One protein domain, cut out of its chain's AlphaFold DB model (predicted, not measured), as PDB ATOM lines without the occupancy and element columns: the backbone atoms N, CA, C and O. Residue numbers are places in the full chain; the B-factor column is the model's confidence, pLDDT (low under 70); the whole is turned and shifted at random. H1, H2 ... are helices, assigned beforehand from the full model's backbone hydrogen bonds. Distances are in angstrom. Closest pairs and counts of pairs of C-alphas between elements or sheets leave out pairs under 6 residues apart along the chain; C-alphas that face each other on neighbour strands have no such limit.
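AT A GLANCE: This is residues 489 to 539 of the 560 residues of the protein "Putative retrotransposon hot spot (RHS) protein" of Trypanosoma cruzi (UniProt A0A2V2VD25). Two long helices, H1 and H3, run nearly in line and the same way, overlapping only where the last part of H1 passes the first part of H3; between them the chain folds back through the short helix H2, which packs at this overlap, so that the path is a drawn-out Z. The outer parts, residues 489 to 495 at one end and 528 to 539 at the other, stick out from a small body. The 51 printed residues hold three named helices, in the order H1, H2, H3, and no named strand; the class is all helix. The whole is loose, with a radius of gyration of the C-alphas of 13.9 A, and a rod spanning 50 by 15 by 13 A.

HOW THE PARTS SIT: Start with H1, residues 490 to 507, and go to its second half: with residues 500 to 507 alone it touches H2, residues 511 to 514, and the closest C-alphas, those of His 503 and Ile 514, are 5.2 A apart. Go on to H3, residues 517 to 537, and you find that it touches H1 with residues 520 to 524 alone, against residues 503 to 507 of H1. The closest C-alphas of H1 and H3 are those of His 503 and Cys 520, 6.5 A apart. H1 and H3 run the same way at a shallow tilt of 17 degrees, with their centres 21.0 A apart. H2 and H3 touch only at the corner by their link, and their closest C-alphas, those of His 513 and Cys 520, are 4.8 A apart. In the backbones of H1 and H3, every pair of O i and N i+4 is within hydrogen-bond range. H2, with 4 residues, is too short for such a pair, and its 1 pair of O i and N i+3 is not within range.

IN THESE COORDINATES: Find C-alpha 490 at (-39.381, -33.503, 37.332); from there H1 runs 25.4 A to C-alpha 507 at (-48.652, -9.885, 39.208). Read on through a tight link of 3 residues to H2, which measures 5.4 A from C-alpha 511 to C-alpha 514. After a tight link of 2 residues, H3 begins at C-alpha 517 and runs 30.1 A to C-alpha 537 at (-53.048, 12.102, 33.730).

THE WHOLE: Look at the two C-alphas farthest apart, those of Thr 489 and Arg 539, and you find 50.3 A between them. Residues 489 to 495, of which 490 to 495 belong to H1, stand free, and so do residues 528 to 539, of which 528 to 537 belong to H3. Without them the body has 32 residues and spans 23 by 15 by 13 A. The printed part has no cut, and neither link is long. The mean pLDDT of the printed part is 82.0; the model's confidence is low, under 70, at residue 533 and residues 535 to 539.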
ATOM      1  N   THR A 489     -42.974 -35.086  34.350       86.94
ATOM      2  CA  THR A 489     -41.572 -35.331  34.722       86.94
ATOM      3  C   THR A 489     -41.009 -34.216  35.618       86.94
ATOM      4  O   THR A 489     -41.417 -33.052  35.495       86.94
ATOM      5  N   PRO A 490     -40.016 -34.510  36.480       84.44
ATOM      6  CA  PRO A 490     -39.381 -33.503  37.332       84.44
ATOM      7  C   PRO A 490     -38.863 -32.272  36.569       84.44
ATOM      8  O   PRO A 490     -38.946 -31.150  37.072       84.44
ATOM      9  N   GLU A 491     -38.368 -32.450  35.339       83.88
ATOM     10  CA  GLU A 491     -37.862 -31.369  34.486       83.88
ATOM     11  C   GLU A 491     -38.985 -30.433  34.034       83.88
ATOM     12  O   GLU A 491     -38.845 -29.208  34.118       83.88
ATOM     13  N   LYS A 492     -40.117 -30.995  33.591       86.94
ATOM     14  CA  LYS A 492     -41.301 -30.212  33.221       86.94
ATOM     15  C   LYS A 492     -41.884 -29.492  34.433       86.94
ATOM     16  O   LYS A 492     -42.233 -28.318  34.320       86.94
ATOM     17  N   ASN A 493     -41.905 -30.139  35.596       84.81
ATOM     18  CA  ASN A 493     -42.381 -29.543  36.847       84.81
ATOM     19  C   ASN A 493     -41.517 -28.354  37.260       84.81
ATOM     20  O   ASN A 493     -42.032 -27.283  37.587       84.81
ATOM     21  N   ALA A 494     -40.193 -28.504  37.176       86.06
ATOM     22  CA  ALA A 494     -39.254 -27.419  37.431       86.06
ATOM     23  C   ALA A 494     -39.405 -26.270  36.418       86.06
ATOM     24  O   ALA A 494     -39.310 -25.098  36.796       86.06
ATOM     25  N   GLY A 495     -39.654 -26.589  35.143       89.38
ATOM     26  CA  GLY A 495     -39.948 -25.610  34.094       89.38
ATOM     27  C   GLY A 495     -41.232 -24.824  34.369       89.38
ATOM     28  O   GLY A 495     -41.210 -23.592  34.354       89.38
ATOM     29  N   TYR A 496     -42.318 -25.522  34.700       89.38
ATOM     30  CA  TYR A 496     -43.608 -24.923  35.043       89.38
ATOM     31  C   TYR A 496     -43.503 -24.028  36.283       89.38
ATOM     32  O   TYR A 496     -43.923 -22.874  36.249       89.38
ATOM     33  N   TRP A 497     -42.842 -24.495  37.347       92.19
ATOM     34  CA  TRP A 497     -42.596 -23.677  38.536       92.19
ATOM     35  C   TRP A 497     -41.798 -22.406  38.221       92.19
ATOM     36  O   TRP A 497     -42.120 -21.329  38.719       92.19
ATOM     37  N   ARG A 498     -40.777 -22.493  37.357       90.38
ATOM     38  CA  ARG A 498     -39.985 -21.325  36.941       90.38
ATOM     39  C   ARG A 498     -40.839 -20.287  36.208       90.38
ATOM     40  O   ARG A 498     -40.648 -19.092  36.429       90.38
ATOM     41  N   MET A 499     -41.770 -20.738  35.367       93.38
ATOM     42  CA  MET A 499     -42.737 -19.875  34.687       93.38
ATOM     43  C   MET A 499     -43.666 -19.185  35.696       93.38
ATOM     44  O   MET A 499     -43.714 -17.958  35.732       93.38
ATOM     45  N   VAL A 500     -44.326 -19.948  36.573       90.88
ATOM     46  CA  VAL A 500     -45.263 -19.404  37.575       90.88
ATOM     47  C   VAL A 500     -44.564 -18.425  38.520       90.88
ATOM     48  O   VAL A 500     -45.071 -17.334  38.776       90.88
ATOM     49  N   LYS A 501     -43.346 -18.747  38.973       90.88
ATOM     50  CA  LYS A 501     -42.540 -17.852  39.813       90.88
ATOM     51  C   LYS A 501     -42.217 -16.526  39.112       90.88
ATOM     52  O   LYS A 501     -42.220 -15.476  39.753       90.88
ATOM     53  N   ARG A 502     -41.976 -16.546  37.793       89.00
ATOM     54  CA  ARG A 502     -41.819 -15.319  36.996       89.00
ATOM     55  C   ARG A 502     -43.124 -14.524  36.950       89.00
ATOM     56  O   ARG A 502     -43.085 -13.319  37.170       89.00
ATOM     57  N   HIS A 503     -44.264 -15.173  36.724       90.56
ATOM     58  CA  HIS A 503     -45.567 -14.498  36.706       90.56
ATOM     59  C   HIS A 503     -45.895 -13.844  38.056       90.56
ATOM     60  O   HIS A 503     -46.305 -12.688  38.098       90.56
ATOM     61  N   MET A 504     -45.616 -14.525  39.171       89.25
ATOM     62  CA  MET A 504     -45.788 -13.970  40.519       89.25
ATOM     63  C   MET A 504     -44.962 -12.703  40.755       89.25
ATOM     64  O   MET A 504     -45.447 -11.773  41.396       89.25
ATOM     65  N   SER A 505     -43.736 -12.643  40.220       85.94
ATOM     66  CA  SER A 505     -42.898 -11.441  40.324       85.94
ATOM     67  C   SER A 505     -43.469 -10.229  39.576       85.94
ATOM     68  O   SER A 505     -43.080  -9.104  39.875       85.94
ATOM     69  N   LEU A 506     -44.391 -10.456  38.631       83.31
ATOM     70  CA  LEU A 506     -45.081  -9.413  37.869       83.31
ATOM     71  C   LEU A 506     -46.443  -9.046  38.479       83.31
ATOM     72  O   LEU A 506     -46.800  -7.873  38.493       83.31
ATOM     73  N   LEU A 507     -47.211 -10.034  38.959       79.00
ATOM     74  CA  LEU A 507     -48.652  -9.885  39.208       79.00
ATOM     75  C   LEU A 507     -49.120 -10.182  40.640       79.00
ATOM     76  O   LEU A 507     -50.329 -10.139  40.871       79.00
ATOM     77  N   VAL A 508     -48.210 -10.444  41.594       81.69
ATOM     78  CA  VAL A 508     -48.545 -10.956  42.948       81.69
ATOM     79  C   VAL A 508     -49.085 -12.408  42.841       81.69
ATOM     80  O   VAL A 508     -49.510 -12.825  41.760       81.69
ATOM     81  N   PRO A 509     -49.033 -13.259  43.890       84.56
ATOM     82  CA  PRO A 509     -49.606 -14.616  43.862       84.56
ATOM     83  C   PRO A 509     -51.140 -14.642  43.752       84.56
ATOM     84  O   PRO A 509     -51.855 -14.964  44.696       84.56
ATOM     85  N   ILE A 510     -51.665 -14.317  42.570       85.38
ATOM     86  CA  ILE A 510     -53.089 -14.399  42.242       85.38
ATOM     87  C   ILE A 510     -53.297 -15.596  41.299       85.38
ATOM     88  O   ILE A 510     -53.056 -15.455  40.095       85.38
ATOM     89  N   PRO A 511     -53.755 -16.762  41.808       85.06
ATOM     90  CA  PRO A 511     -53.991 -17.989  41.043       85.06
ATOM     91  C   PRO A 511     -54.622 -17.797  39.662       85.06
ATOM     92  O   PRO A 511     -54.161 -18.397  38.694       85.06
ATOM     93  N   ARG A 512     -55.622 -16.910  39.543       82.94
ATOM     94  CA  ARG A 512     -56.302 -16.613  38.272       82.94
ATOM     95  C   ARG A 512     -55.359 -16.177  37.144       82.94
ATOM     96  O   ARG A 512     -55.672 -16.424  35.988       82.94
ATOM     97  N   HIS A 513     -54.257 -15.504  37.466       83.94
ATOM     98  CA  HIS A 513     -53.371 -14.891  36.474       83.94
ATOM     99  C   HIS A 513     -52.002 -15.562  36.377       83.94
ATOM    100  O   HIS A 513     -51.320 -15.372  35.381       83.94
ATOM    101  N   ILE A 514     -51.563 -16.312  37.391       87.31
ATOM    102  CA  ILE A 514     -50.175 -16.802  37.449       87.31
ATOM    103  C   ILE A 514     -49.976 -18.189  36.831       87.31
ATOM    104  O   ILE A 514     -48.861 -18.505  36.418       87.31
ATOM    105  N   PHE A 515     -51.023 -19.016  36.753       87.56
ATOM    106  CA  PHE A 515     -50.915 -20.395  36.257       87.56
ATOM    107  C   PHE A 515     -50.989 -20.529  34.735       87.56
ATOM    108  O   PHE A 515     -50.516 -21.537  34.203       87.56
ATOM    109  N   ASP A 516     -51.544 -19.521  34.065       85.69
ATOM    110  CA  ASP A 516     -51.756 -19.476  32.623       85.69
ATOM    111  C   ASP A 516     -50.985 -18.298  32.011       85.69
ATOM    112  O   ASP A 516     -51.008 -17.180  32.531       85.69
ATOM    113  N   ALA A 517     -50.242 -18.561  30.935       85.12
ATOM    114  CA  ALA A 517     -49.377 -17.560  30.315       85.12
ATOM    115  C   ALA A 517     -50.173 -16.464  29.593       85.12
ATOM    116  O   ALA A 517     -49.769 -15.299  29.637       85.12
ATOM    117  N   ASP A 518     -51.311 -16.810  28.989       83.94
ATOM    118  CA  ASP A 518     -52.148 -15.863  28.258       83.94
ATOM    119  C   ASP A 518     -52.872 -14.931  29.231       83.94
ATOM    120  O   ASP A 518     -52.874 -13.714  29.043       83.94
ATOM    121  N   GLU A 519     -53.428 -15.466  30.320       84.00
ATOM    122  CA  GLU A 519     -54.037 -14.665  31.386       84.00
ATOM    123  C   GLU A 519     -53.009 -13.772  32.096       84.00
ATOM    124  O   GLU A 519     -53.310 -12.611  32.393       84.00
ATOM    125  N   CYS A 520     -51.781 -14.264  32.315       84.75
ATOM    126  CA  CYS A 520     -50.680 -13.441  32.819       84.75
ATOM    127  C   CYS A 520     -50.357 -12.294  31.851       84.75
ATOM    128  O   CYS A 520     -50.198 -11.145  32.273       84.75
ATOM    129  N   GLY A 521     -50.266 -12.592  30.553       82.62
ATOM    130  CA  GLY A 521     -49.984 -11.611  29.506       82.62
ATOM    131  C   GLY A 521     -51.049 -10.519  29.442       82.62
ATOM    132  O   GLY A 521     -50.719  -9.337  29.544       82.62
ATOM    133  N   LYS A 522     -52.330 -10.905  29.377       85.75
ATOM    134  CA  LYS A 522     -53.472  -9.974  29.395       85.75
ATOM    135  C   LYS A 522     -53.429  -9.067  30.622       85.75
ATOM    136  O   LYS A 522     -53.510  -7.849  30.493       85.75
ATOM    137  N   ARG A 523     -53.243  -9.647  31.813       84.81
ATOM    138  CA  ARG A 523     -53.227  -8.874  33.060       84.81
ATOM    139  C   ARG A 523     -52.036  -7.921  33.137       84.81
ATOM    140  O   ARG A 523     -52.196  -6.809  33.632       84.81
ATOM    141  N   THR A 524     -50.870  -8.327  32.639       85.38
ATOM    142  CA  THR A 524     -49.681  -7.462  32.579       85.38
ATOM    143  C   THR A 524     -49.926  -6.275  31.648       85.38
ATOM    144  O   THR A 524     -49.695  -5.140  32.050       85.38
ATOM    145  N   GLN A 525     -50.504  -6.507  30.464       85.06
ATOM    146  CA  GLN A 525     -50.878  -5.436  29.533       85.06
ATOM    147  C   GLN A 525     -51.932  -4.483  30.111       85.06
ATOM    148  O   GLN A 525     -51.899  -3.288  29.825       85.06
ATOM    149  N   ASP A 526     -52.887  -4.989  30.896       84.56
ATOM    150  CA  ASP A 526     -53.873  -4.145  31.578       84.56
ATOM    151  C   ASP A 526     -53.207  -3.241  32.626       84.56
ATOM    152  O   ASP A 526     -53.574  -2.074  32.755       84.56
ATOM    153  N   VAL A 527     -52.219  -3.764  33.363       83.44
ATOM    154  CA  VAL A 527     -51.428  -2.987  34.330       83.44
ATOM    155  C   VAL A 527     -50.566  -1.946  33.617       83.44
ATOM    156  O   VAL A 527     -50.556  -0.793  34.036       83.44
ATOM    157  N   GLU A 528     -49.885  -2.316  32.531       83.50
ATOM    158  CA  GLU A 528     -49.091  -1.387  31.718       83.50
ATOM    159  C   GLU A 528     -49.959  -0.259  31.162       83.50
ATOM    160  O   GLU A 528     -49.633   0.909  31.368       83.50
ATOM    161  N   ARG A 529     -51.118  -0.587  30.576       83.12
ATOM    162  CA  ARG A 529     -52.096   0.416  30.140       83.12
ATOM    163  C   ARG A 529     -52.526   1.301  31.307       83.12
ATOM    164  O   ARG A 529     -52.462   2.516  31.192       83.12
ATOM    165  N   ALA A 530     -52.912   0.744  32.454       82.31
ATOM    166  CA  ALA A 530     -53.307   1.559  33.606       82.31
ATOM    167  C   ALA A 530     -52.188   2.517  34.064       82.31
ATOM    168  O   ALA A 530     -52.458   3.683  34.348       82.31
ATOM    169  N   LEU A 531     -50.932   2.059  34.081       80.38
ATOM    170  CA  LEU A 531     -49.771   2.886  34.413       80.38
ATOM    171  C   LEU A 531     -49.509   3.970  33.363       80.38
ATOM    172  O   LEU A 531     -49.183   5.094  33.731       80.38
ATOM    173  N   GLU A 532     -49.662   3.674  32.073       76.69
ATOM    174  CA  GLU A 532     -49.583   4.676  31.003       76.69
ATOM    175  C   GLU A 532     -50.656   5.753  31.170       76.69
ATOM    176  O   GLU A 532     -50.347   6.940  31.095       76.69
ATOM    177  N   TRP A 533     -51.893   5.360  31.476       68.88
ATOM    178  CA  TRP A 533     -52.993   6.287  31.736       68.88
ATOM    179  C   TRP A 533     -52.734   7.170  32.966       68.88
ATOM    180  O   TRP A 533     -52.966   8.379  32.901       68.88
ATOM    181  N   ILE A 534     -52.191   6.608  34.051       72.75
ATOM    182  CA  ILE A 534     -51.752   7.383  35.225       72.75
ATOM    183  C   ILE A 534     -50.616   8.338  34.829       72.75
ATOM    184  O   ILE A 534     -50.676   9.524  35.127       72.75
ATOM    185  N   ASN A 535     -49.617   7.873  34.079       64.44
ATOM    186  CA  ASN A 535     -48.496   8.707  33.633       64.44
ATOM    187  C   ASN A 535     -48.921   9.835  32.669       64.44
ATOM    188  O   ASN A 535     -48.252  10.868  32.600       64.44
ATOM    189  N   ILE A 536     -50.021   9.662  31.930       60.59
ATOM    190  CA  ILE A 536     -50.615  10.697  31.072       60.59
ATOM    191  C   ILE A 536     -51.415  11.711  31.905       60.59
ATOM    192  O   ILE A 536     -51.298  12.912  31.656       60.59
ATOM    193  N   GLY A 537     -52.197  11.251  32.889       54.16
ATOM    194  CA  GLY A 537     -53.048  12.102  33.730       54.16
ATOM    195  C   GLY A 537     -52.320  12.831  34.865       54.16
ATOM    196  O   GLY A 537     -52.801  13.859  35.330       54.16
ATOM    197  N   ASP A 538     -51.154  12.333  35.280       49.91
ATOM    198  CA  ASP A 538     -50.518  12.708  36.547       49.91
ATOM    199  C   ASP A 538     -49.089  13.239  36.372       49.91
ATOM    200  O   ASP A 538     -48.227  13.095  37.244       49.91
ATOM    201  N   ARG A 539     -48.834  13.935  35.254       45.38
ATOM    202  CA  ARG A 539     -47.557  14.614  34.951       45.38
ATOM    203  C   ARG A 539     -47.169  15.729  35.951       45.38
ATOM    204  O   ARG A 539     -46.314  16.552  35.636       45.38
TER     205      ARG A 539